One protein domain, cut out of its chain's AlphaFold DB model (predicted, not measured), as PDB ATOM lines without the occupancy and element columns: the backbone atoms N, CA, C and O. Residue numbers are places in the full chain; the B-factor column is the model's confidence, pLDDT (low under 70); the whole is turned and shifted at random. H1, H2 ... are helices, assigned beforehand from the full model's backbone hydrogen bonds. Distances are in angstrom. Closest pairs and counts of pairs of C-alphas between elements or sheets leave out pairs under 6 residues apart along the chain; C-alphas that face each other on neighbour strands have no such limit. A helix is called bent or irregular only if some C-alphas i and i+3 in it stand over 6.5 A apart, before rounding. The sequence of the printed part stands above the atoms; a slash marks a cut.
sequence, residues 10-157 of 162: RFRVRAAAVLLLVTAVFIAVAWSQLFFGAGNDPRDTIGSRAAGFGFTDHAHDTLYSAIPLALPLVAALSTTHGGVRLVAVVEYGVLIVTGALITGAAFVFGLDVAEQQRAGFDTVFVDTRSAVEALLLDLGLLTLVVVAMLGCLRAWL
ATOM      1  N   ARG A  10     -45.677 -30.937 -31.421       89.31
ATOM      2  CA  ARG A  10     -45.896 -32.199 -30.693       89.31
ATOM      3  C   ARG A  10     -44.859 -33.259 -31.056       89.31
ATOM      4  O   ARG A  10     -44.404 -33.987 -30.179       89.31
ATOM      5  N   PHE A  11     -44.477 -33.338 -32.331       93.19
ATOM      6  CA  PHE A  11     -43.438 -34.260 -32.776       93.19
ATOM      7  C   PHE A  11     -42.076 -33.881 -32.191       93.19
ATOM      8  O   PHE A  11     -41.400 -34.750 -31.648       93.19
ATOM      9  N   ARG A  12     -41.709 -32.591 -32.209       92.62
ATOM     10  CA  ARG A  12     -40.433 -32.111 -31.645       92.62
ATOM     11  C   ARG A  12     -40.293 -32.452 -30.160       92.62
ATOM     12  O   ARG A  12     -39.246 -32.926 -29.744       92.62
ATOM     13  N   VAL A  13     -41.361 -32.288 -29.374       95.12
ATOM     14  CA  VAL A  13     -41.361 -32.664 -27.947       95.12
ATOM     15  C   VAL A  13     -41.188 -34.172 -27.755       95.12
ATOM     16  O   VAL A  13     -40.404 -34.582 -26.907       95.12
ATOM     17  N   ARG A  14     -41.878 -35.004 -28.544       96.31
ATOM     18  CA  ARG A  14     -41.729 -36.469 -28.468       96.31
ATOM     19  C   ARG A  14     -40.329 -36.922 -28.867       96.31
ATOM     20  O   ARG A  14     -39.744 -37.734 -28.164       96.31
ATOM     21  N   ALA A  15     -39.785 -36.372 -29.950       96.44
ATOM     22  CA  ALA A  15     -38.422 -36.652 -30.379       96.44
ATOM     23  C   ALA A  15     -37.417 -36.266 -29.285       96.44
ATOM     24  O   ALA A  15     -36.590 -37.087 -28.905       96.44
ATOM     25  N   ALA A  16     -37.550 -35.071 -28.703       97.06
ATOM     26  CA  ALA A  16     -36.711 -34.633 -27.591       97.06
ATOM     27  C   ALA A  16     -36.809 -35.567 -26.374       97.06
ATOM     28  O   ALA A  16     -35.792 -35.909 -25.783       97.06
ATOM     29  N   ALA A  17     -38.016 -36.023 -26.027       97.50
ATOM     30  CA  ALA A  17     -38.216 -36.974 -24.935       97.50
ATOM     31  C   ALA A  17     -37.526 -38.322 -25.202       97.50
ATOM     32  O   ALA A  17     -36.957 -38.898 -24.282       97.50
ATOM     33  N   VAL A  18     -37.531 -38.805 -26.449       98.19
ATOM     34  CA  VAL A  18     -36.803 -40.024 -26.834       98.19
ATOM     35  C   VAL A  18     -35.291 -39.831 -26.701       98.19
ATOM     36  O   VAL A  18     -34.623 -40.712 -26.174       98.19
ATOM     37  N   LEU A  19     -34.746 -38.683 -27.117       98.31
ATOM     38  CA  LEU A  19     -33.311 -38.390 -26.977       98.31
ATOM     39  C   LEU A  19     -32.861 -38.365 -25.506       98.31
ATOM     40  O   LEU A  19     -31.814 -38.919 -25.170       98.31
ATOM     41  N   LEU A  20     -33.668 -37.762 -24.631       98.25
ATOM     42  CA  LEU A  20     -33.429 -37.754 -23.183       98.25
ATOM     43  C   LEU A  20     -33.534 -39.173 -22.602       98.25
ATOM     44  O   LEU A  20     -32.626 -39.639 -21.927       98.25
ATOM     45  N   LEU A  21     -34.566 -39.934 -22.981       98.50
ATOM     46  CA  LEU A  21     -34.714 -41.327 -22.548       98.50
ATOM     47  C   LEU A  21     -33.501 -42.192 -22.929       98.50
ATOM     48  O   LEU A  21     -33.031 -42.979 -22.112       98.50
ATOM     49  N   VAL A  22     -32.978 -42.041 -24.148       98.38
ATOM     50  CA  VAL A  22     -31.761 -42.744 -24.583       98.38
ATOM     51  C   VAL A  22     -30.567 -42.352 -23.711       98.38
ATOM     52  O   VAL A  22     -29.816 -43.224 -23.285       98.38
ATOM     53  N   THR A  23     -30.419 -41.068 -23.384       97.88
ATOM     54  CA  THR A  23     -29.360 -40.593 -22.480       97.88
ATOM     55  C   THR A  23     -29.484 -41.225 -21.095       97.88
ATOM     56  O   THR A  23     -28.506 -41.762 -20.574       97.88
ATOM     57  N   ALA A  24     -30.690 -41.245 -20.526       98.12
ATOM     58  CA  ALA A  24     -30.953 -41.872 -19.236       98.12
ATOM     59  C   ALA A  24     -30.587 -43.369 -19.220       98.12
ATOM     60  O   ALA A  24     -30.033 -43.850 -18.233       98.12
ATOM     61  N   VAL A  25     -30.830 -44.096 -20.319       98.31
ATOM     62  CA  VAL A  25     -30.406 -45.501 -20.458       98.31
ATOM     63  C   VAL A  25     -28.882 -45.627 -20.422       98.31
ATOM     64  O   VAL A  25     -28.376 -46.478 -19.701       98.31
ATOM     65  N   PHE A  26     -28.141 -44.774 -21.135       97.06
ATOM     66  CA  PHE A  26     -26.670 -44.800 -21.111       97.06
ATOM     67  C   PHE A  26     -26.109 -44.525 -19.716       97.06
ATOM     68  O   PHE A  26     -25.209 -45.230 -19.266       97.06
ATOM     69  N   ILE A  27     -26.682 -43.553 -19.001       95.69
ATOM     70  CA  ILE A  27     -26.311 -43.269 -17.610       95.69
ATOM     71  C   ILE A  27     -26.580 -44.497 -16.732       95.69
ATOM     72  O   ILE A  27     -25.713 -44.903 -15.964       95.69
ATOM     73  N   ALA A  28     -27.749 -45.127 -16.867       96.19
ATOM     74  CA  ALA A  28     -28.090 -46.323 -16.100       96.19
ATOM     75  C   ALA A  28     -27.151 -47.504 -16.401       96.19
ATOM     76  O   ALA A  28     -26.757 -48.220 -15.481       96.19
ATOM     77  N   VAL A  29     -26.752 -47.687 -17.665       94.94
ATOM     78  CA  VAL A  29     -25.769 -48.706 -18.064       94.94
ATOM     79  C   VAL A  29     -24.407 -48.416 -17.440       94.94
ATOM     80  O   VAL A  29     -23.835 -49.321 -16.839       94.94
ATOM     81  N   ALA A  30     -23.928 -47.169 -17.485       93.31
ATOM     82  CA  ALA A  30     -22.665 -46.787 -16.851       93.31
ATOM     83  C   ALA A  30     -22.687 -47.048 -15.332       93.31
ATOM     84  O   ALA A  30     -21.734 -47.591 -14.780       93.31
ATOM     85  N   TRP A  31     -23.798 -46.742 -14.653       94.25
ATOM     86  CA  TRP A  31     -23.978 -47.072 -13.235       94.25
ATOM     87  C   TRP A  31     -24.000 -48.583 -12.984       94.25
ATOM     88  O   TRP A  31     -23.379 -49.055 -12.033       94.25
ATOM     89  N   SER A  32     -24.679 -49.358 -13.834       92.62
ATOM     90  CA  SER A  32     -24.682 -50.820 -13.728       92.62
ATOM     91  C   SER A  32     -23.273 -51.389 -13.872       92.62
ATOM     92  O   SER A  32     -22.877 -52.223 -13.067       92.62
ATOM     93  N   GLN A  33     -22.512 -50.916 -14.859       91.19
ATOM     94  CA  GLN A  33     -21.126 -51.328 -15.093       91.19
ATOM     95  C   GLN A  33     -20.200 -50.910 -13.944       91.19
ATOM     96  O   GLN A  33     -19.231 -51.602 -13.652       91.19
ATOM     97  N   LEU A  34     -20.492 -49.802 -13.261       89.94
ATOM     98  CA  LEU A  34     -19.665 -49.325 -12.154       89.94
ATOM     99  C   LEU A  34     -19.923 -50.081 -10.841       89.94
ATOM    100  O   LEU A  34     -18.982 -50.355 -10.101       89.94
ATOM    101  N   PHE A  35     -21.186 -50.394 -10.535       89.88
ATOM    102  CA  PHE A  35     -21.579 -50.872  -9.204       89.88
ATOM    103  C   PHE A  35     -22.008 -52.336  -9.148       89.88
ATOM    104  O   PHE A  35     -21.904 -52.959  -8.089       89.88
ATOM    105  N   PHE A  36     -22.545 -52.900 -10.231       86.94
ATOM    106  CA  PHE A  36     -23.173 -54.214 -10.152       86.94
ATOM    107  C   PHE A  36     -22.119 -55.327 -10.114       86.94
ATOM    108  O   PHE A  36     -21.483 -55.638 -11.114       86.94
ATOM    109  N   GLY A  37     -21.957 -55.947  -8.943       77.56
ATOM    110  CA  GLY A  37     -20.971 -57.007  -8.714       77.56
ATOM    111  C   GLY A  37     -19.602 -56.518  -8.230       77.56
ATOM    112  O   GLY A  37     -18.778 -57.355  -7.865       77.56
ATOM    113  N   ALA A  38     -19.393 -55.199  -8.148       82.44
ATOM    114  CA  ALA A  38     -18.151 -54.611  -7.657       82.44
ATOM    115  C   ALA A  38     -17.827 -55.089  -6.227       82.44
ATOM    116  O   ALA A  38     -18.678 -55.050  -5.335       82.44
ATOM    117  N   GLY A  39     -16.584 -55.522  -6.007       79.56
ATOM    118  CA  GLY A  39     -16.078 -56.008  -4.721       79.56
ATOM    119  C   GLY A  39     -16.370 -57.480  -4.404       79.56
ATOM    120  O   GLY A  39     -15.904 -57.965  -3.373       79.56
ATOM    121  N   ASN A  40     -17.097 -58.207  -5.265       85.31
ATOM    122  CA  ASN A  40     -17.272 -59.660  -5.117       85.31
ATOM    123  C   ASN A  40     -15.977 -60.431  -5.424       85.31
ATOM    124  O   ASN A  40     -15.720 -61.472  -4.819       85.31
ATOM    125  N   ASP A  41     -15.167 -59.915  -6.349       82.56
ATOM    126  CA  ASP A  41     -13.794 -60.349  -6.596       82.56
ATOM    127  C   ASP A  41     -12.844 -59.242  -6.091       82.56
ATOM    128  O   ASP A  41     -13.055 -58.071  -6.418       82.56
ATOM    129  N   PRO A  42     -11.796 -59.557  -5.304       79.75
ATOM    130  CA  PRO A  42     -10.792 -58.582  -4.866       79.75
ATOM    131  C   PRO A  42     -10.095 -57.807  -5.997       79.75
ATOM    132  O   PRO A  42      -9.475 -56.779  -5.730       79.75
ATOM    133  N   ARG A  43     -10.158 -58.307  -7.235       80.25
ATOM    134  CA  ARG A  43      -9.621 -57.670  -8.448       80.25
ATOM    135  C   ARG A  43     -10.595 -56.696  -9.102       80.25
ATOM    136  O   ARG A  43     -10.183 -55.915  -9.948       80.25
ATOM    137  N   ASP A  44     -11.866 -56.777  -8.729       84.31
ATOM    138  CA  ASP A  44     -12.991 -56.111  -9.370       84.31
ATOM    139  C   ASP A  44     -13.481 -54.933  -8.516       84.31
ATOM    140  O   ASP A  44     -14.565 -54.938  -7.922       84.31
ATOM    141  N   THR A  45     -12.615 -53.930  -8.375       86.69
ATOM    142  CA  THR A  45     -12.872 -52.727  -7.575       86.69
ATOM    143  C   THR A  45     -13.556 -51.643  -8.407       86.69
ATOM    144  O   THR A  45     -13.449 -51.612  -9.635       86.69
ATOM    145  N   ILE A  46     -14.204 -50.681  -7.740       88.44
ATOM    146  CA  ILE A  46     -14.765 -49.489  -8.404       88.44
ATOM    147  C   ILE A  46     -13.681 -48.746  -9.203       88.44
ATOM    148  O   ILE A  46     -13.960 -48.276 -10.301       88.44
ATOM    149  N   GLY A  47     -12.453 -48.665  -8.674       87.50
ATOM    150  CA  GLY A  47     -11.315 -48.044  -9.354       87.50
ATOM    151  C   GLY A  47     -10.957 -48.762 -10.654       87.50
ATOM    152  O   GLY A  47     -10.873 -48.117 -11.696       87.50
ATOM    153  N   SER A  48     -10.837 -50.093 -10.611       85.81
ATOM    154  CA  SER A  48     -10.531 -50.909 -11.794       85.81
ATOM    155  C   SER A  48     -11.605 -50.783 -12.887       85.81
ATOM    156  O   SER A  48     -11.281 -50.444 -14.025       85.81
ATOM    157  N   ARG A  49     -12.893 -50.880 -12.526       87.94
ATOM    158  CA  ARG A  49     -14.037 -50.682 -13.436       87.94
ATOM    159  C   ARG A  49     -14.092 -49.269 -14.018       87.94
ATOM    160  O   ARG A  49     -14.355 -49.088 -15.204       87.94
ATOM    161  N   ALA A  50     -13.842 -48.250 -13.194       88.81
ATOM    162  CA  ALA A  50     -13.804 -46.859 -13.638       88.81
ATOM    163  C   ALA A  50     -12.629 -46.586 -14.587       88.81
ATOM    164  O   ALA A  50     -12.767 -45.778 -15.497       88.81
ATOM    165  N   ALA A  51     -11.494 -47.260 -14.399       85.19
ATOM    166  CA  ALA A  51     -10.341 -47.167 -15.288       85.19
ATOM    167  C   ALA A  51     -10.476 -48.026 -16.562       85.19
ATOM    168  O   ALA A  51      -9.597 -47.969 -17.419       85.19
ATOM    169  N   GLY A  52     -11.542 -48.829 -16.695       79.62
ATOM    170  CA  GLY A  52     -11.711 -49.777 -17.802       79.62
ATOM    171  C   GLY A  52     -10.765 -50.983 -17.726       79.62
ATOM    172  O   GLY A  52     -10.454 -51.595 -18.747       79.62
ATOM    173  N   PHE A  53     -10.280 -51.311 -16.525       73.00
ATOM    174  CA  PHE A  53      -9.397 -52.440 -16.250       73.00
ATOM    175  C   PHE A  53     -10.168 -53.605 -15.637       73.00
ATOM    176  O   PHE A  53     -10.638 -53.522 -14.508       73.00
ATOM    177  N   GLY A  54     -10.188 -54.731 -16.352       61.53
ATOM    178  CA  GLY A  54     -10.754 -55.986 -15.866       61.53
ATOM    179  C   GLY A  54     -12.276 -56.073 -15.941       61.53
ATOM    180  O   GLY A  54     -12.992 -55.102 -15.737       61.53
ATOM    181  N   PHE A  55     -12.740 -57.287 -16.263       58.44
ATOM    182  CA  PHE A  55     -14.134 -57.634 -16.570       58.44
ATOM    183  C   PHE A  55     -14.763 -56.753 -17.677       58.44
ATOM    184  O   PHE A  55     -14.163 -55.812 -18.178       58.44
ATOM    185  N   THR A  56     -15.925 -57.135 -18.203       56.09
ATOM    186  CA  THR A  56     -16.543 -56.557 -19.420       56.09
ATOM    187  C   THR A  56     -17.104 -55.132 -19.246       56.09
ATOM    188  O   THR A  56     -18.011 -54.729 -19.978       56.09
ATOM    189  N   ASP A  57     -16.617 -54.378 -18.263       66.44
ATOM    190  CA  ASP A  57     -17.280 -53.188 -17.745       66.44
ATOM    191  C   ASP A  57     -16.594 -51.899 -18.210       66.44
ATOM    192  O   ASP A  57     -15.561 -51.471 -17.709       66.44
ATOM    193  N   HIS A  58     -17.232 -51.255 -19.188       81.25
ATOM    194  CA  HIS A  58     -16.779 -50.035 -19.858       81.25
ATOM    195  C   HIS A  58     -17.537 -48.798 -19.349       81.25
ATOM    196  O   HIS A  58     -18.078 -48.019 -20.140       81.25
ATOM    197  N   ALA A  59     -17.643 -48.638 -18.023       88.19
ATOM    198  CA  ALA A  59     -18.433 -47.564 -17.406       88.19
ATOM    199  C   ALA A  59     -17.959 -46.170 -17.848       88.19
ATOM    200  O   ALA A  59     -18.779 -45.299 -18.150       88.19
ATOM    201  N   HIS A  60     -16.637 -45.988 -17.930       90.50
ATOM    202  CA  HIS A  60     -16.001 -44.766 -18.424       90.50
ATOM    203  C   HIS A  60     -16.353 -44.494 -19.886       90.50
ATOM    204  O   HIS A  60     -17.010 -43.489 -20.166       90.50
ATOM    205  N   ASP A  61     -16.050 -45.430 -20.791       90.88
ATOM    206  CA  ASP A  61     -16.327 -45.273 -22.226       90.88
ATOM    207  C   ASP A  61     -17.818 -45.039 -22.503       90.88
ATOM    208  O   ASP A  61     -18.191 -44.239 -23.364       90.88
ATOM    209  N   THR A  62     -18.696 -45.713 -21.755       93.38
ATOM    210  CA  THR A  62     -20.149 -45.562 -21.887       93.38
ATOM    211  C   THR A  62     -20.582 -44.151 -21.507       93.38
ATOM    212  O   THR A  62     -21.324 -43.517 -22.265       93.38
ATOM    213  N   LEU A  63     -20.107 -43.638 -20.365       94.00
ATOM    214  CA  LEU A  63     -20.474 -42.314 -19.863       94.00
ATOM    215  C   LEU A  63     -19.879 -41.176 -20.702       94.00
ATOM    216  O   LEU A  63     -20.555 -40.173 -20.927       94.00
ATOM    217  N   TYR A  64     -18.639 -41.323 -21.170       94.12
ATOM    218  CA  TYR A  64     -17.942 -40.315 -21.976       94.12
ATOM    219  C   TYR A  64     -18.166 -40.470 -23.485       94.12
ATOM    220  O   TYR A  64     -17.624 -39.702 -24.284       94.12
ATOM    221  N   SER A  65     -19.019 -41.409 -23.903       95.56
ATOM    222  CA  SER A  65     -19.448 -41.513 -25.295       95.56
ATOM    223  C   SER A  65     -20.254 -40.286 -25.745       95.56
ATOM    224  O   SER A  65     -20.829 -39.533 -24.958       95.56
ATOM    225  N   ALA A  66     -20.347 -40.082 -27.060       95.62
ATOM    226  CA  ALA A  66     -21.020 -38.911 -27.626       95.62
ATOM    227  C   ALA A  66     -22.514 -38.808 -27.250       95.62
ATOM    228  O   ALA A  66     -23.064 -37.709 -27.225       95.62
ATOM    229  N   ILE A  67     -23.173 -39.936 -26.970       96.44
ATOM    230  CA  ILE A  67     -24.615 -40.002 -26.701       96.44
ATOM    231  C   ILE A  67     -24.993 -39.228 -25.426       96.44
ATOM    232  O   ILE A  67     -25.687 -38.216 -25.555       96.44
ATOM    233  N   PRO A  68     -24.532 -39.623 -24.224       95.31
ATOM    234  CA  PRO A  68     -24.843 -38.908 -22.988       95.31
ATOM    235  C   PRO A  68     -24.372 -37.449 -23.007       95.31
ATOM    236  O   PRO A  68     -25.042 -36.577 -22.460       95.31
ATOM    237  N   LEU A  69     -23.260 -37.149 -23.684       96.94
ATOM    238  CA  LEU A  69     -22.716 -35.793 -23.737       96.94
ATOM    239  C   LEU A  69     -23.540 -34.851 -24.635       96.94
ATOM    240  O   LEU A  69     -23.750 -33.684 -24.285       96.94
ATOM    241  N   ALA A  70     -24.021 -35.331 -25.787       97.12
ATOM    242  CA  ALA A  70     -24.628 -34.478 -26.810       97.12
ATOM    243  C   ALA A  70     -26.163 -34.488 -26.809       97.12
ATOM    244  O   ALA A  70     -26.781 -33.446 -27.047       97.12
ATOM    245  N   LEU A  71     -26.798 -35.641 -26.575       97.88
ATOM    246  CA  LEU A  71     -28.241 -35.785 -26.779       97.88
ATOM    247  C   LEU A  71     -29.105 -34.874 -25.891       97.88
ATOM    248  O   LEU A  71     -30.082 -34.339 -26.430       97.88
ATOM    249  N   PRO A  72     -28.775 -34.602 -24.612       97.75
ATOM    250  CA  PRO A  72     -29.575 -33.681 -23.806       97.75
ATOM    251  C   PRO A  72     -29.580 -32.253 -24.367       97.75
ATOM    252  O   PRO A  72     -30.631 -31.604 -24.414       97.75
ATOM    253  N   LEU A  73     -28.442 -31.770 -24.880       97.44
ATOM    254  CA  LEU A  73     -28.359 -30.476 -25.561       97.44
ATOM    255  C   LEU A  73     -29.167 -30.479 -26.861       97.44
ATOM    256  O   LEU A  73     -29.940 -29.551 -27.097       97.44
ATOM    257  N   VAL A  74     -29.047 -31.523 -27.687       97.56
ATOM    258  CA  VAL A  74     -29.836 -31.653 -28.925       97.56
ATOM    259  C   VAL A  74     -31.336 -31.630 -28.612       97.56
ATOM    260  O   VAL A  74     -32.095 -30.899 -29.254       97.56
ATOM    261  N   ALA A  75     -31.766 -32.355 -27.578       97.06
ATOM    262  CA  ALA A  75     -33.145 -32.354 -27.108       97.06
ATOM    263  C   ALA A  75     -33.595 -30.943 -26.691       97.06
ATOM    264  O   ALA A  75     -34.623 -30.459 -27.172       97.06
ATOM    265  N   ALA A  76     -32.804 -30.244 -25.874       96.44
ATOM    266  CA  ALA A  76     -33.104 -28.892 -25.401       96.44
ATOM    267  C   ALA A  76     -33.136 -27.829 -26.517       96.44
ATOM    268  O   ALA A  76     -33.875 -26.844 -26.404       96.44
ATOM    269  N   LEU A  77     -32.358 -28.017 -27.589       95.12
ATOM    270  CA  LEU A  77     -32.335 -27.143 -28.766       95.12
ATOM    271  C   LEU A  77     -33.483 -27.434 -29.741       95.12
ATOM    272  O   LEU A  77     -33.953 -26.529 -30.428       95.12
ATOM    273  N   SER A  78     -33.972 -28.674 -29.785       94.00
ATOM    274  CA  SER A  78     -35.035 -29.088 -30.712       94.00
ATOM    275  C   SER A  78     -36.420 -28.507 -30.383       94.00
ATOM    276  O   SER A  78     -37.325 -28.533 -31.224       94.00
ATOM    277  N   THR A  79     -36.611 -27.971 -29.172       92.12
ATOM    278  CA  THR A  79     -37.901 -27.457 -28.696       92.12
ATOM    279  C   THR A  79     -37.760 -26.311 -27.689       92.12
ATOM    280  O   THR A  79     -36.764 -26.171 -26.979       92.12
ATOM    281  N   THR A  80     -38.787 -25.466 -27.596       89.88
ATOM    282  CA  THR A  80     -38.902 -24.413 -26.572       89.88
ATOM    283  C   THR A  80     -39.608 -24.886 -25.303       89.88
ATOM    284  O   THR A  80     -39.719 -24.123 -24.346       89.88
ATOM    285  N   HIS A  81     -40.061 -26.142 -25.265       93.00
ATOM    286  CA  HIS A  81     -40.827 -26.684 -24.150       93.00
ATOM    287  C   HIS A  81     -40.007 -26.706 -22.851       93.00
ATOM    288  O   HIS A  81     -39.009 -27.421 -22.738       93.00
ATOM    289  N   GLY A  82     -40.462 -25.964 -21.835       92.69
ATOM    290  CA  GLY A  82     -39.739 -25.798 -20.570       92.69
ATOM    291  C   GLY A  82     -39.431 -27.117 -19.855       92.69
ATOM    292  O   GLY A  82     -38.332 -27.280 -19.332       92.69
ATOM    293  N   GLY A  83     -40.350 -28.087 -19.900       95.12
ATOM    294  CA  GLY A  83     -40.134 -29.410 -19.300       95.12
ATOM    295  C   GLY A  83     -38.946 -30.175 -19.898       95.12
ATOM    296  O   GLY A  83     -38.178 -30.766 -19.152       95.12
ATOM    297  N   VAL A  84     -38.734 -30.098 -21.219       96.94
ATOM    298  CA  VAL A  84     -37.605 -30.777 -21.886       96.94
ATOM    299  C   VAL A  84     -36.282 -30.159 -21.444       96.94
ATOM    300  O   VAL A  84     -35.346 -30.872 -21.106       96.94
ATOM    301  N   ARG A  85     -36.221 -28.823 -21.386       96.75
ATOM    302  CA  ARG A  85     -35.018 -28.107 -20.939       96.75
ATOM    303  C   ARG A  85     -34.682 -28.405 -19.481       96.75
ATOM    304  O   ARG A  85     -33.509 -28.537 -19.159       96.75
ATOM    305  N   LEU A  86     -35.690 -28.528 -18.616       97.38
ATOM    306  CA  LEU A  86     -35.480 -28.898 -17.217       97.38
ATOM    307  C   LEU A  86     -34.922 -30.320 -17.086       97.38
ATOM    308  O   LEU A  86     -33.955 -30.512 -16.357       97.38
ATOM    309  N   VAL A  87     -35.485 -31.294 -17.808       98.19
ATOM    310  CA  VAL A  87     -34.973 -32.675 -17.789       98.19
ATOM    311  C   VAL A  87     -33.537 -32.732 -18.314       98.19
ATOM    312  O   VAL A  87     -32.696 -33.334 -17.661       98.19
ATOM    313  N   ALA A  88     -33.215 -32.019 -19.399       97.88
ATOM    314  CA  ALA A  88     -31.843 -31.933 -19.902       97.88
ATOM    315  C   ALA A  88     -30.861 -31.356 -18.861       97.88
ATOM    316  O   ALA A  88     -29.739 -31.837 -18.733       97.88
ATOM    317  N   VAL A  89     -31.275 -30.341 -18.088       98.25
ATOM    318  CA  VAL A  89     -30.465 -29.798 -16.979       98.25
ATOM    319  C   VAL A  89     -30.238 -30.849 -15.893       98.25
ATOM    320  O   VAL A  89     -29.120 -30.972 -15.400       98.25
ATOM    321  N   VAL A  90     -31.276 -31.604 -15.522       98.44
ATOM    322  CA  VAL A  90     -31.166 -32.670 -14.516       98.44
ATOM    323  C   VAL A  90     -30.234 -33.780 -14.996       98.44
ATOM    324  O   VAL A  90     -29.340 -34.166 -14.250       98.44
ATOM    325  N   GLU A  91     -30.387 -34.248 -16.235       98.12
ATOM    326  CA  GLU A  91     -29.507 -35.267 -16.818       98.12
ATOM    327  C   GLU A  91     -28.054 -34.796 -16.852       98.12
ATOM    328  O   GLU A  91     -27.171 -35.536 -16.428       98.12
ATOM    329  N   TYR A  92     -27.795 -33.544 -17.242       98.38
ATOM    330  CA  TYR A  92     -26.445 -32.995 -17.159       98.38
ATOM    331  C   TYR A  92     -25.910 -32.907 -15.728       98.38
ATOM    332  O   TYR A  92     -24.738 -33.198 -15.506       98.38
ATOM    333  N   GLY A  93     -26.749 -32.575 -14.744       98.38
ATOM    334  CA  GLY A  93     -26.363 -32.626 -13.333       98.38
ATOM    335  C   GLY A  93     -25.949 -34.033 -12.897       98.38
ATOM    336  O   GLY A  93     -24.908 -34.204 -12.264       98.38
ATOM    337  N   VAL A  94     -26.722 -35.050 -13.291       97.94
ATOM    338  CA  VAL A  94     -26.397 -36.459 -13.023       97.94
ATOM    339  C   VAL A  94     -25.102 -36.871 -13.728       97.94
ATOM    340  O   VAL A  94     -24.263 -37.523 -13.108       97.94
ATOM    341  N   LEU A  95     -24.897 -36.457 -14.981       97.19
ATOM    342  CA  LEU A  95     -23.667 -36.716 -15.737       97.19
ATOM    343  C   LEU A  95     -22.437 -36.103 -15.070       97.19
ATOM    344  O   LEU A  95     -21.415 -36.771 -14.980       97.19
ATOM    345  N   ILE A  96     -22.535 -34.875 -14.554       98.19
ATOM    346  CA  ILE A  96     -21.423 -34.215 -13.854       98.19
ATOM    347  C   ILE A  96     -21.042 -34.993 -12.597       98.19
ATOM    348  O   ILE A  96     -19.864 -35.274 -12.385       98.19
ATOM    349  N   VAL A  97     -22.026 -35.362 -11.772       97.88
ATOM    350  CA  VAL A  97     -21.777 -36.117 -10.534       97.88
ATOM    351  C   VAL A  97     -21.202 -37.500 -10.845       97.88
ATOM    352  O   VAL A  97     -20.198 -37.895 -10.256       97.88
ATOM    353  N   THR A  98     -21.805 -38.217 -11.796       95.69
ATOM    354  CA  THR A  98     -21.338 -39.552 -12.203       95.69
ATOM    355  C   THR A  98     -19.937 -39.484 -12.804       95.69
ATOM    356  O   THR A  98     -19.076 -40.283 -12.453       95.69
ATOM    357  N   GLY A  99     -19.676 -38.509 -13.675       96.38
ATOM    358  CA  GLY A  99     -18.386 -38.370 -14.333       96.38
ATOM    359  C   GLY A  99     -17.285 -37.940 -13.375       96.38
ATOM    360  O   GLY A  99     -16.192 -38.485 -13.450       96.38
ATOM    361  N   ALA A 100     -17.568 -37.063 -12.405       97.12
ATOM    362  CA  ALA A 100     -16.612 -36.734 -11.346       97.12
ATOM    363  C   ALA A 100     -16.229 -37.969 -10.511       97.12
ATOM    364  O   ALA A 100     -15.056 -38.151 -10.190       97.12
ATOM    365  N   LEU A 101     -17.204 -38.834 -10.205       95.62
ATOM    366  CA  LEU A 101     -16.957 -40.097  -9.512       95.62
ATOM    367  C   LEU A 101     -16.078 -41.036 -10.347       95.62
ATOM    368  O   LEU A 101     -15.061 -41.506  -9.845       95.62
ATOM    369  N   ILE A 102     -16.450 -41.290 -11.607       94.50
ATOM    370  CA  ILE A 102     -15.708 -42.191 -12.500       94.50
ATOM    371  C   ILE A 102     -14.296 -41.659 -12.759       94.50
ATOM    372  O   ILE A 102     -13.332 -42.387 -12.559       94.50
ATOM    373  N   THR A 103     -14.159 -40.380 -13.120       94.94
ATOM    374  CA  THR A 103     -12.859 -39.730 -13.362       94.94
ATOM    375  C   THR A 103     -11.961 -39.829 -12.134       94.94
ATOM    376  O   THR A 103     -10.793 -40.193 -12.234       94.94
ATOM    377  N   GLY A 104     -12.506 -39.514 -10.953       94.81
ATOM    378  CA  GLY A 104     -11.756 -39.565  -9.704       94.81
ATOM    379  C   GLY A 104     -11.310 -40.984  -9.360       94.81
ATOM    380  O   GLY A 104     -10.145 -41.192  -9.030       94.81
ATOM    381  N   ALA A 105     -12.211 -41.962  -9.480       92.50
ATOM    382  CA  ALA A 105     -11.904 -43.365  -9.221       92.50
ATOM    383  C   ALA A 105     -10.849 -43.912 -10.199       92.50
ATOM    384  O   ALA A 105      -9.887 -44.540  -9.760       92.50
ATOM    385  N   ALA A 106     -10.986 -43.612 -11.493       90.56
ATOM    386  CA  ALA A 106     -10.035 -44.010 -12.527       90.56
ATOM    387  C   ALA A 106      -8.650 -43.389 -12.299       90.56
ATOM    388  O   ALA A 106      -7.635 -44.077 -12.385       90.56
ATOM    389  N   PHE A 107      -8.602 -42.100 -11.952       92.81
ATOM    390  CA  PHE A 107      -7.351 -41.406 -11.667       92.81
ATOM    391  C   PHE A 107      -6.645 -41.978 -10.435       92.81
ATOM    392  O   PHE A 107      -5.455 -42.271 -10.501       92.81
ATOM    393  N   VAL A 108      -7.369 -42.175  -9.327       92.75
ATOM    394  CA  VAL A 108      -6.801 -42.760  -8.100       92.75
ATOM    395  C   VAL A 108      -6.267 -44.166  -8.372       92.75
ATOM    396  O   VAL A 108      -5.133 -44.454  -7.997       92.75
ATOM    397  N   PHE A 109      -7.023 -44.996  -9.096       89.00
ATOM    398  CA  PHE A 109      -6.564 -46.319  -9.521       89.00
ATOM    399  C   PHE A 109      -5.302 -46.233 -10.393       89.00
ATOM    400  O   PHE A 109      -4.346 -46.974 -10.183       89.00
ATOM    401  N   GLY A 110      -5.250 -45.275 -11.324       87.50
ATOM    402  CA  GLY A 110      -4.087 -45.002 -12.172       87.50
ATOM    403  C   GLY A 110      -2.820 -44.587 -11.409       87.50
ATOM    404  O   GLY A 110      -1.716 -44.764 -11.922       87.50
ATOM    405  N   LEU A 111      -2.957 -44.073 -10.182       89.56
ATOM    406  CA  LEU A 111      -1.833 -43.745  -9.297       89.56
ATOM    407  C   LEU A 111      -1.468 -44.876  -8.323       89.56
ATOM    408  O   LEU A 111      -0.325 -44.930  -7.861       89.56
ATOM    409  N   ASP A 112      -2.406 -45.767  -7.989       88.50
ATOM    410  CA  ASP A 112      -2.182 -46.854  -7.031       88.50
ATOM    411  C   ASP A 112      -1.601 -48.102  -7.714       88.50
ATOM    412  O   ASP A 112      -2.300 -49.040  -8.101       88.50
ATOM    413  N   VAL A 113      -0.271 -48.134  -7.802       83.62
ATOM    414  CA  VAL A 113       0.483 -49.275  -8.347       83.62
ATOM    415  C   VAL A 113       0.178 -50.578  -7.597       83.62
ATOM    416  O   VAL A 113       0.158 -51.647  -8.206       83.62
ATOM    417  N   ALA A 114      -0.080 -50.522  -6.286       83.44
ATOM    418  CA  ALA A 114      -0.361 -51.717  -5.499       83.44
ATOM    419  C   ALA A 114      -1.768 -52.263  -5.789       83.44
ATOM    420  O   ALA A 114      -1.959 -53.479  -5.820       83.44
ATOM    421  N   GLU A 115      -2.752 -51.391  -6.014       81.69
ATOM    422  CA  GLU A 115      -4.089 -51.792  -6.460       81.69
ATOM    423  C   GLU A 115      -4.072 -52.343  -7.890       81.69
ATOM    424  O   GLU A 115      -4.652 -53.402  -8.128       81.69
ATOM    425  N   GLN A 116      -3.318 -51.724  -8.803       82.56
ATOM    426  CA  GLN A 116      -3.134 -52.237 -10.168       82.56
ATOM    427  C   GLN A 116      -2.522 -53.647 -10.186       82.56
ATOM    428  O   GLN A 116      -3.001 -54.527 -10.900       82.56
ATOM    429  N   GLN A 117      -1.507 -53.896  -9.351       81.50
ATOM    430  CA  GLN A 117      -0.913 -55.230  -9.201       81.50
ATOM    431  C   GLN A 117      -1.911 -56.244  -8.631       81.50
ATOM    432  O   GLN A 117      -1.978 -57.382  -9.099       81.50
ATOM    433  N   ARG A 118      -2.723 -55.843  -7.640       77.44
ATOM    434  CA  ARG A 118      -3.769 -56.707  -7.067       77.44
ATOM    435  C   ARG A 118      -4.849 -57.060  -8.082       77.44
ATOM    436  O   ARG A 118      -5.303 -58.200  -8.060       77.44
ATOM    437  N   ALA A 119      -5.207 -56.135  -8.974       74.25
ATOM    438  CA  ALA A 119      -6.155 -56.371 -10.065       74.25
ATOM    439  C   ALA A 119      -5.663 -57.426 -11.081       74.25
ATOM    440  O   ALA A 119      -6.458 -57.946 -11.860       74.25
ATOM    441  N   GLY A 120      -4.389 -57.837 -11.013       63.81
ATOM    442  CA  GLY A 120      -3.899 -59.067 -11.640       63.81
ATOM    443  C   GLY A 120      -3.482 -58.934 -13.105       63.81
ATOM    444  O   GLY A 120      -3.400 -59.946 -13.801       63.81
ATOM    445  N   PHE A 121      -3.201 -57.720 -13.582       61.84
ATOM    446  CA  PHE A 121      -2.729 -57.484 -14.947       61.84
ATOM    447  C   PHE A 121      -1.209 -57.300 -14.972       61.84
ATOM    448  O   PHE A 121      -0.713 -56.192 -15.129       61.84
ATOM    449  N   ASP A 122      -0.457 -58.404 -14.892       54.25
ATOM    450  CA  ASP A 122       1.024 -58.432 -14.944       54.25
ATOM    451  C   ASP A 122       1.639 -57.800 -16.218       54.25
ATOM    452  O   ASP A 122       2.859 -57.703 -16.347       54.25
ATOM    453  N   THR A 123       0.819 -57.372 -17.184       52.78
ATOM    454  CA  THR A 123       1.261 -56.863 -18.493       52.78
ATOM    455  C   THR A 123       0.626 -55.540 -18.927       52.78
ATOM    456  O   THR A 123       1.086 -54.968 -19.914       52.78
ATOM    457  N   VAL A 124      -0.382 -55.019 -18.215       61.84
ATOM    458  CA  VAL A 124      -1.049 -53.755 -18.574       61.84
ATOM    459  C   VAL A 124      -1.084 -52.860 -17.342       61.84
ATOM    460  O   VAL A 124      -1.928 -53.019 -16.468       61.84
ATOM    461  N   PHE A 125      -0.133 -51.933 -17.278       68.19
ATOM    462  CA  PHE A 125      -0.059 -50.906 -16.245       68.19
ATOM    463  C   PHE A 125      -0.548 -49.576 -16.806       68.19
ATOM    464  O   PHE A 125      -0.246 -49.233 -17.954       68.19
ATOM    465  N   VAL A 126      -1.257 -48.810 -15.982       72.75
ATOM    466  CA  VAL A 126      -1.524 -47.404 -16.282       72.75
ATOM    467  C   VAL A 126      -0.294 -46.622 -15.852       72.75
ATOM    468  O   VAL A 126      -0.014 -46.496 -14.661       72.75
ATOM    469  N   ASP A 127       0.456 -46.092 -16.815       83.69
ATOM    470  CA  ASP A 127       1.518 -45.138 -16.498       83.69
ATOM    471  C   ASP A 127       0.883 -43.888 -15.867       83.69
ATOM    472  O   ASP A 127      -0.132 -43.381 -16.356       83.69
ATOM    473  N   THR A 128       1.497 -43.351 -14.813       85.44
ATOM    474  CA  THR A 128       1.097 -42.101 -14.155       85.44
ATOM    475  C   THR A 128       0.854 -40.980 -15.161       85.44
ATOM    476  O   THR A 128      -0.103 -40.219 -15.023       85.44
ATOM    477  N   ARG A 129       1.679 -40.894 -16.213       89.69
ATOM    478  CA  ARG A 129       1.466 -39.921 -17.289       89.69
ATOM    479  C   ARG A 129       0.112 -40.118 -17.978       89.69
ATOM    480  O   ARG A 129      -0.621 -39.148 -18.149       89.69
ATOM    481  N   SER A 130      -0.218 -41.351 -18.355       86.69
ATOM    482  CA  SER A 130      -1.481 -41.674 -19.028       86.69
ATOM    483  C   SER A 130      -2.699 -41.418 -18.133       86.69
ATOM    484  O   SER A 130      -3.696 -40.885 -18.611       86.69
ATOM    485  N   ALA A 131      -2.587 -41.675 -16.822       87.94
ATOM    486  CA  ALA A 131      -3.631 -41.343 -15.849       87.94
ATOM    487  C   ALA A 131      -3.889 -39.828 -15.768       87.94
ATOM    488  O   ALA A 131      -5.037 -39.392 -15.710       87.94
ATOM    489  N   VAL A 132      -2.827 -39.012 -15.790       92.06
ATOM    490  CA  VAL A 132      -2.946 -37.544 -15.799       92.06
ATOM    491  C   VAL A 132      -3.531 -37.039 -17.120       92.06
ATOM    492  O   VAL A 132      -4.390 -36.160 -17.104       92.06
ATOM    493  N   GLU A 133      -3.099 -37.581 -18.260       93.19
ATOM    494  CA  GLU A 133      -3.648 -37.214 -19.573       93.19
ATOM    495  C   GLU A 133      -5.153 -37.530 -19.656       93.19
ATOM    496  O   GLU A 133      -5.929 -36.663 -20.064       93.19
ATOM    497  N   ALA A 134      -5.576 -38.712 -19.191       90.94
ATOM    498  CA  ALA A 134      -6.987 -39.091 -19.104       90.94
ATOM    499  C   ALA A 134      -7.779 -38.150 -18.181       90.94
ATOM    500  O   ALA A 134      -8.796 -37.600 -18.597       90.94
ATOM    501  N   LEU A 135      -7.259 -37.861 -16.980       94.69
ATOM    502  CA  LEU A 135      -7.872 -36.909 -16.047       94.69
ATOM    503  C   LEU A 135      -8.108 -35.539 -16.703       94.69
ATOM    504  O   LEU A 135      -9.179 -34.953 -16.557       94.69
ATOM    505  N   LEU A 136      -7.118 -35.007 -17.424       97.06
ATOM    506  CA  LEU A 136      -7.239 -33.702 -18.078       97.06
ATOM    507  C   LEU A 136      -8.299 -33.705 -19.188       97.06
ATOM    508  O   LEU A 136      -9.041 -32.728 -19.319       97.06
ATOM    509  N   LEU A 137      -8.391 -34.787 -19.965       96.50
ATOM    510  CA  LEU A 137      -9.415 -34.940 -21.002       96.50
ATOM    511  C   LEU A 137     -10.815 -35.034 -20.386       96.50
ATOM    512  O   LEU A 137     -11.717 -34.307 -20.813       96.50
ATOM    513  N   ASP A 138     -10.977 -35.834 -19.336       96.50
ATOM    514  CA  ASP A 138     -12.249 -36.004 -18.635       96.50
ATOM    515  C   ASP A 138     -12.719 -34.697 -17.986       96.50
ATOM    516  O   ASP A 138     -13.887 -34.316 -18.112       96.50
ATOM    517  N   LEU A 139     -11.809 -33.947 -17.351       97.50
ATOM    518  CA  LEU A 139     -12.099 -32.616 -16.807       97.50
ATOM    519  C   LEU A 139     -12.499 -31.624 -17.905       97.50
ATOM    520  O   LEU A 139     -13.402 -30.803 -17.705       97.50
ATOM    521  N   GLY A 140     -11.864 -31.705 -19.076       98.00
ATOM    522  CA  GLY A 140     -12.242 -30.928 -20.253       98.00
ATOM    523  C   GLY A 140     -13.676 -31.228 -20.697       98.00
ATOM    524  O   GLY A 140     -14.479 -30.305 -20.865       98.00
ATOM    525  N   LEU A 141     -14.031 -32.509 -20.812       97.50
ATOM    526  CA  LEU A 141     -15.380 -32.944 -21.179       97.50
ATOM    527  C   LEU A 141     -16.422 -32.544 -20.127       97.50
ATOM    528  O   LEU A 141     -17.462 -31.987 -20.483       97.50
ATOM    529  N   LEU A 142     -16.136 -32.727 -18.836       97.88
ATOM    530  CA  LEU A 142     -17.027 -32.296 -17.752       97.88
ATOM    531  C   LEU A 142     -17.245 -30.782 -17.754       97.88
ATOM    532  O   LEU A 142     -18.364 -30.313 -17.540       97.88
ATOM    533  N   THR A 143     -16.208 -30.004 -18.065       98.38
ATOM    534  CA  THR A 143     -16.335 -28.550 -18.213       98.38
ATOM    535  C   THR A 143     -17.281 -28.193 -19.361       98.38
ATOM    536  O   THR A 143     -18.150 -27.331 -19.201       98.38
ATOM    537  N   LEU A 144     -17.182 -28.878 -20.506       98.06
ATOM    538  CA  LEU A 144     -18.109 -28.684 -21.626       98.06
ATOM    539  C   LEU A 144     -19.549 -29.058 -21.251       98.06
ATOM    540  O   LEU A 144     -20.480 -28.323 -21.590       98.06
ATOM    541  N   VAL A 145     -19.735 -30.143 -20.496       97.94
ATOM    542  CA  VAL A 145     -21.042 -30.551 -19.962       97.94
ATOM    543  C   VAL A 145     -21.634 -29.469 -19.055       97.94
ATOM    544  O   VAL A 145     -22.799 -29.102 -19.217       97.94
ATOM    545  N   VAL A 146     -20.839 -28.887 -18.152       98.50
ATOM    546  CA  VAL A 146     -21.274 -27.765 -17.301       98.50
ATOM    547  C   VAL A 146     -21.722 -26.579 -18.155       98.50
ATOM    548  O   VAL A 146     -22.782 -26.001 -17.907       98.50
ATOM    549  N   VAL A 147     -20.961 -26.221 -19.192       98.50
ATOM    550  CA  VAL A 147     -21.328 -25.124 -20.101       98.50
ATOM    551  C   VAL A 147     -22.657 -25.410 -20.812       98.50
ATOM    552  O   VAL A 147     -23.530 -24.535 -20.847       98.50
ATOM    553  N   ALA A 148     -22.855 -26.631 -21.321       97.69
ATOM    554  CA  ALA A 148     -24.105 -27.048 -21.960       97.69
ATOM    555  C   ALA A 148     -25.295 -26.996 -20.983       97.69
ATOM    556  O   ALA A 148     -26.352 -26.439 -21.314       97.69
ATOM    557  N   MET A 149     -25.105 -27.485 -19.754       98.25
ATOM    558  CA  MET A 149     -26.096 -27.430 -18.679       98.25
ATOM    559  C   MET A 149     -26.507 -25.991 -18.366       98.25
ATOM    560  O   MET A 149     -27.699 -25.681 -18.323       98.25
ATOM    561  N   LEU A 150     -25.537 -25.086 -18.195       98.38
ATOM    562  CA  LEU A 150     -25.798 -23.672 -17.921       98.38
ATOM    563  C   LEU A 150     -26.543 -22.996 -19.078       98.38
ATOM    564  O   LEU A 150     -27.417 -22.159 -18.843       98.38
ATOM    565  N   GLY A 151     -26.247 -23.375 -20.325       97.31
ATOM    566  CA  GLY A 151     -27.001 -22.943 -21.503       97.31
ATOM    567  C   GLY A 151     -28.474 -23.362 -21.439       97.31
ATOM    568  O   GLY A 151     -29.367 -22.519 -21.592       97.31
ATOM    569  N   CYS A 152     -28.733 -24.637 -21.136       96.44
ATOM    570  CA  CYS A 152     -30.085 -25.181 -20.978       96.44
ATOM    571  C   CYS A 152     -30.835 -24.523 -19.810       96.44
ATOM    572  O   CYS A 152     -31.986 -24.108 -19.969       96.44
ATOM    573  N   LEU A 153     -30.164 -24.338 -18.669       97.38
ATOM    574  CA  LEU A 153     -30.712 -23.694 -17.476       97.38
ATOM    575  C   LEU A 153     -31.120 -22.247 -17.763       97.38
ATOM    576  O   LEU A 153     -32.253 -21.856 -17.484       97.38
ATOM    577  N   ARG A 154     -30.242 -21.457 -18.392       96.94
ATOM    578  CA  ARG A 154     -30.560 -20.078 -18.803       96.94
ATOM    579  C   ARG A 154     -31.738 -20.030 -19.773       96.94
ATOM    580  O   ARG A 154     -32.562 -19.120 -19.702       96.94
ATOM    581  N   ALA A 155     -31.829 -20.981 -20.702       93.38
ATOM    582  CA  ALA A 155     -32.940 -21.062 -21.647       93.38
ATOM    583  C   ALA A 155     -34.265 -21.452 -20.968       93.38
ATOM    584  O   ALA A 155     -35.324 -20.975 -21.376       93.38
ATOM    585  N   TRP A 156     -34.220 -22.297 -19.939       94.75
ATOM    586  CA  TRP A 156     -35.381 -22.656 -19.128       94.75
ATOM    587  C   TRP A 156     -35.858 -21.492 -18.254       94.75
ATOM    588  O   TRP A 156     -37.040 -21.156 -18.288       94.75
ATOM    589  N   LEU A 157     -34.942 -20.826 -17.542       95.12
ATOM    590  CA  LEU A 157     -35.259 -19.678 -16.686       95.12
ATOM    591  C   LEU A 157     -35.908 -18.540 -17.479       95.12
ATOM    592  O   LEU A 157     -36.938 -18.018 -17.063       95.12
TER     593      LEU A 157
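Overview. This is residues 10 to 157 of the 162 residues of an uncharacterized protein of Stackebrandtia nassauensis (strain DSM 44728 / CIP 108903 / NRRL B-16338 / NBRC 102104 / LLR-40K-21) (UniProt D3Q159). Four helices, H1, H4, H5 and H7, make a long up-and-down bundle, with H4 and H5 between H1 and H7; H4 is short and covers only part of the length. Beyond H4 the short H3 fits between H1 and H5, H2 packs on H5 near the end of H1, and H6 turns off at the far end of H5. The printed part has 148 residues with seven named helices, H1 to H7 in chain order, and no named strand; the class is all helix. It is compact, with a radius of gyration of the C-alphas of 17.1 A, and spans 55 by 27 by 19 A.

Arrangement. Begin with H5, residues 82 to 111, the hub, which touches six other helices. H7, residues 128 to 157, touches H5 and runs opposite ways to it at a shallow tilt of 13 degrees; their closest C-alphas, of Gly 110 and Ala 131, are 5.2 A apart. H4, residues 66 to 78, forms a helical hairpin with H5, at a shallow tilt of 17 degrees; their closest C-alphas, Pro 72 and Ala 88, are 4.8 A apart. H1, residues 10 to 35, touches H4 at a shallow tilt of 23 degrees, opposite ways, closest at C-alphas 16 and 75, 4.3 A apart. H1 and H7 are apart. H3, residues 59 to 64, touches H1 at C-alphas 30 and 59, the closest, 4.3 A apart; the tilt of 34.8 degrees is shallow, only just short of steep. H2, residues 46 to 50, touches H5, with the closest C-alphas, Gly 47 and Ala 105, 4.7 A apart. H6, residues 113 to 118, and H5 touch only at the corner, and only just, with 3 pairs of C-alphas within 8 A; they stand about perpendicular, at 88 degrees. Every O i to N i+4 pair is within hydrogen-bond range in H1, H2, H3, H5, H6 and H7; in H4, 7 of 9 are.

Along the chain. Find C-alpha 82 at (-39.739, -25.798, -20.570); from there H5 runs 43.4 A to C-alpha 111 at (-1.833, -43.745, -9.297). H7 covers 42.8 A and ends at C-alpha 157, (-35.259, -19.678, -16.686). H1 covers 37.4 A from C-alpha 10 at (-45.896, -32.199, -30.693). H4 covers 17.4 A and is irregular: C-alphas 69 and 72 are 7.2 A apart.

Size, cuts and confidence. The outline is only just a rod, and the two C-alphas farthest apart, of Arg 10 and Asp 122, are 56.0 A apart. The printed part has no cut and no long link. Look for pLDDT under 70 at residues 54 to 57 and 120 to 125; the mean of the printed part is 90.4.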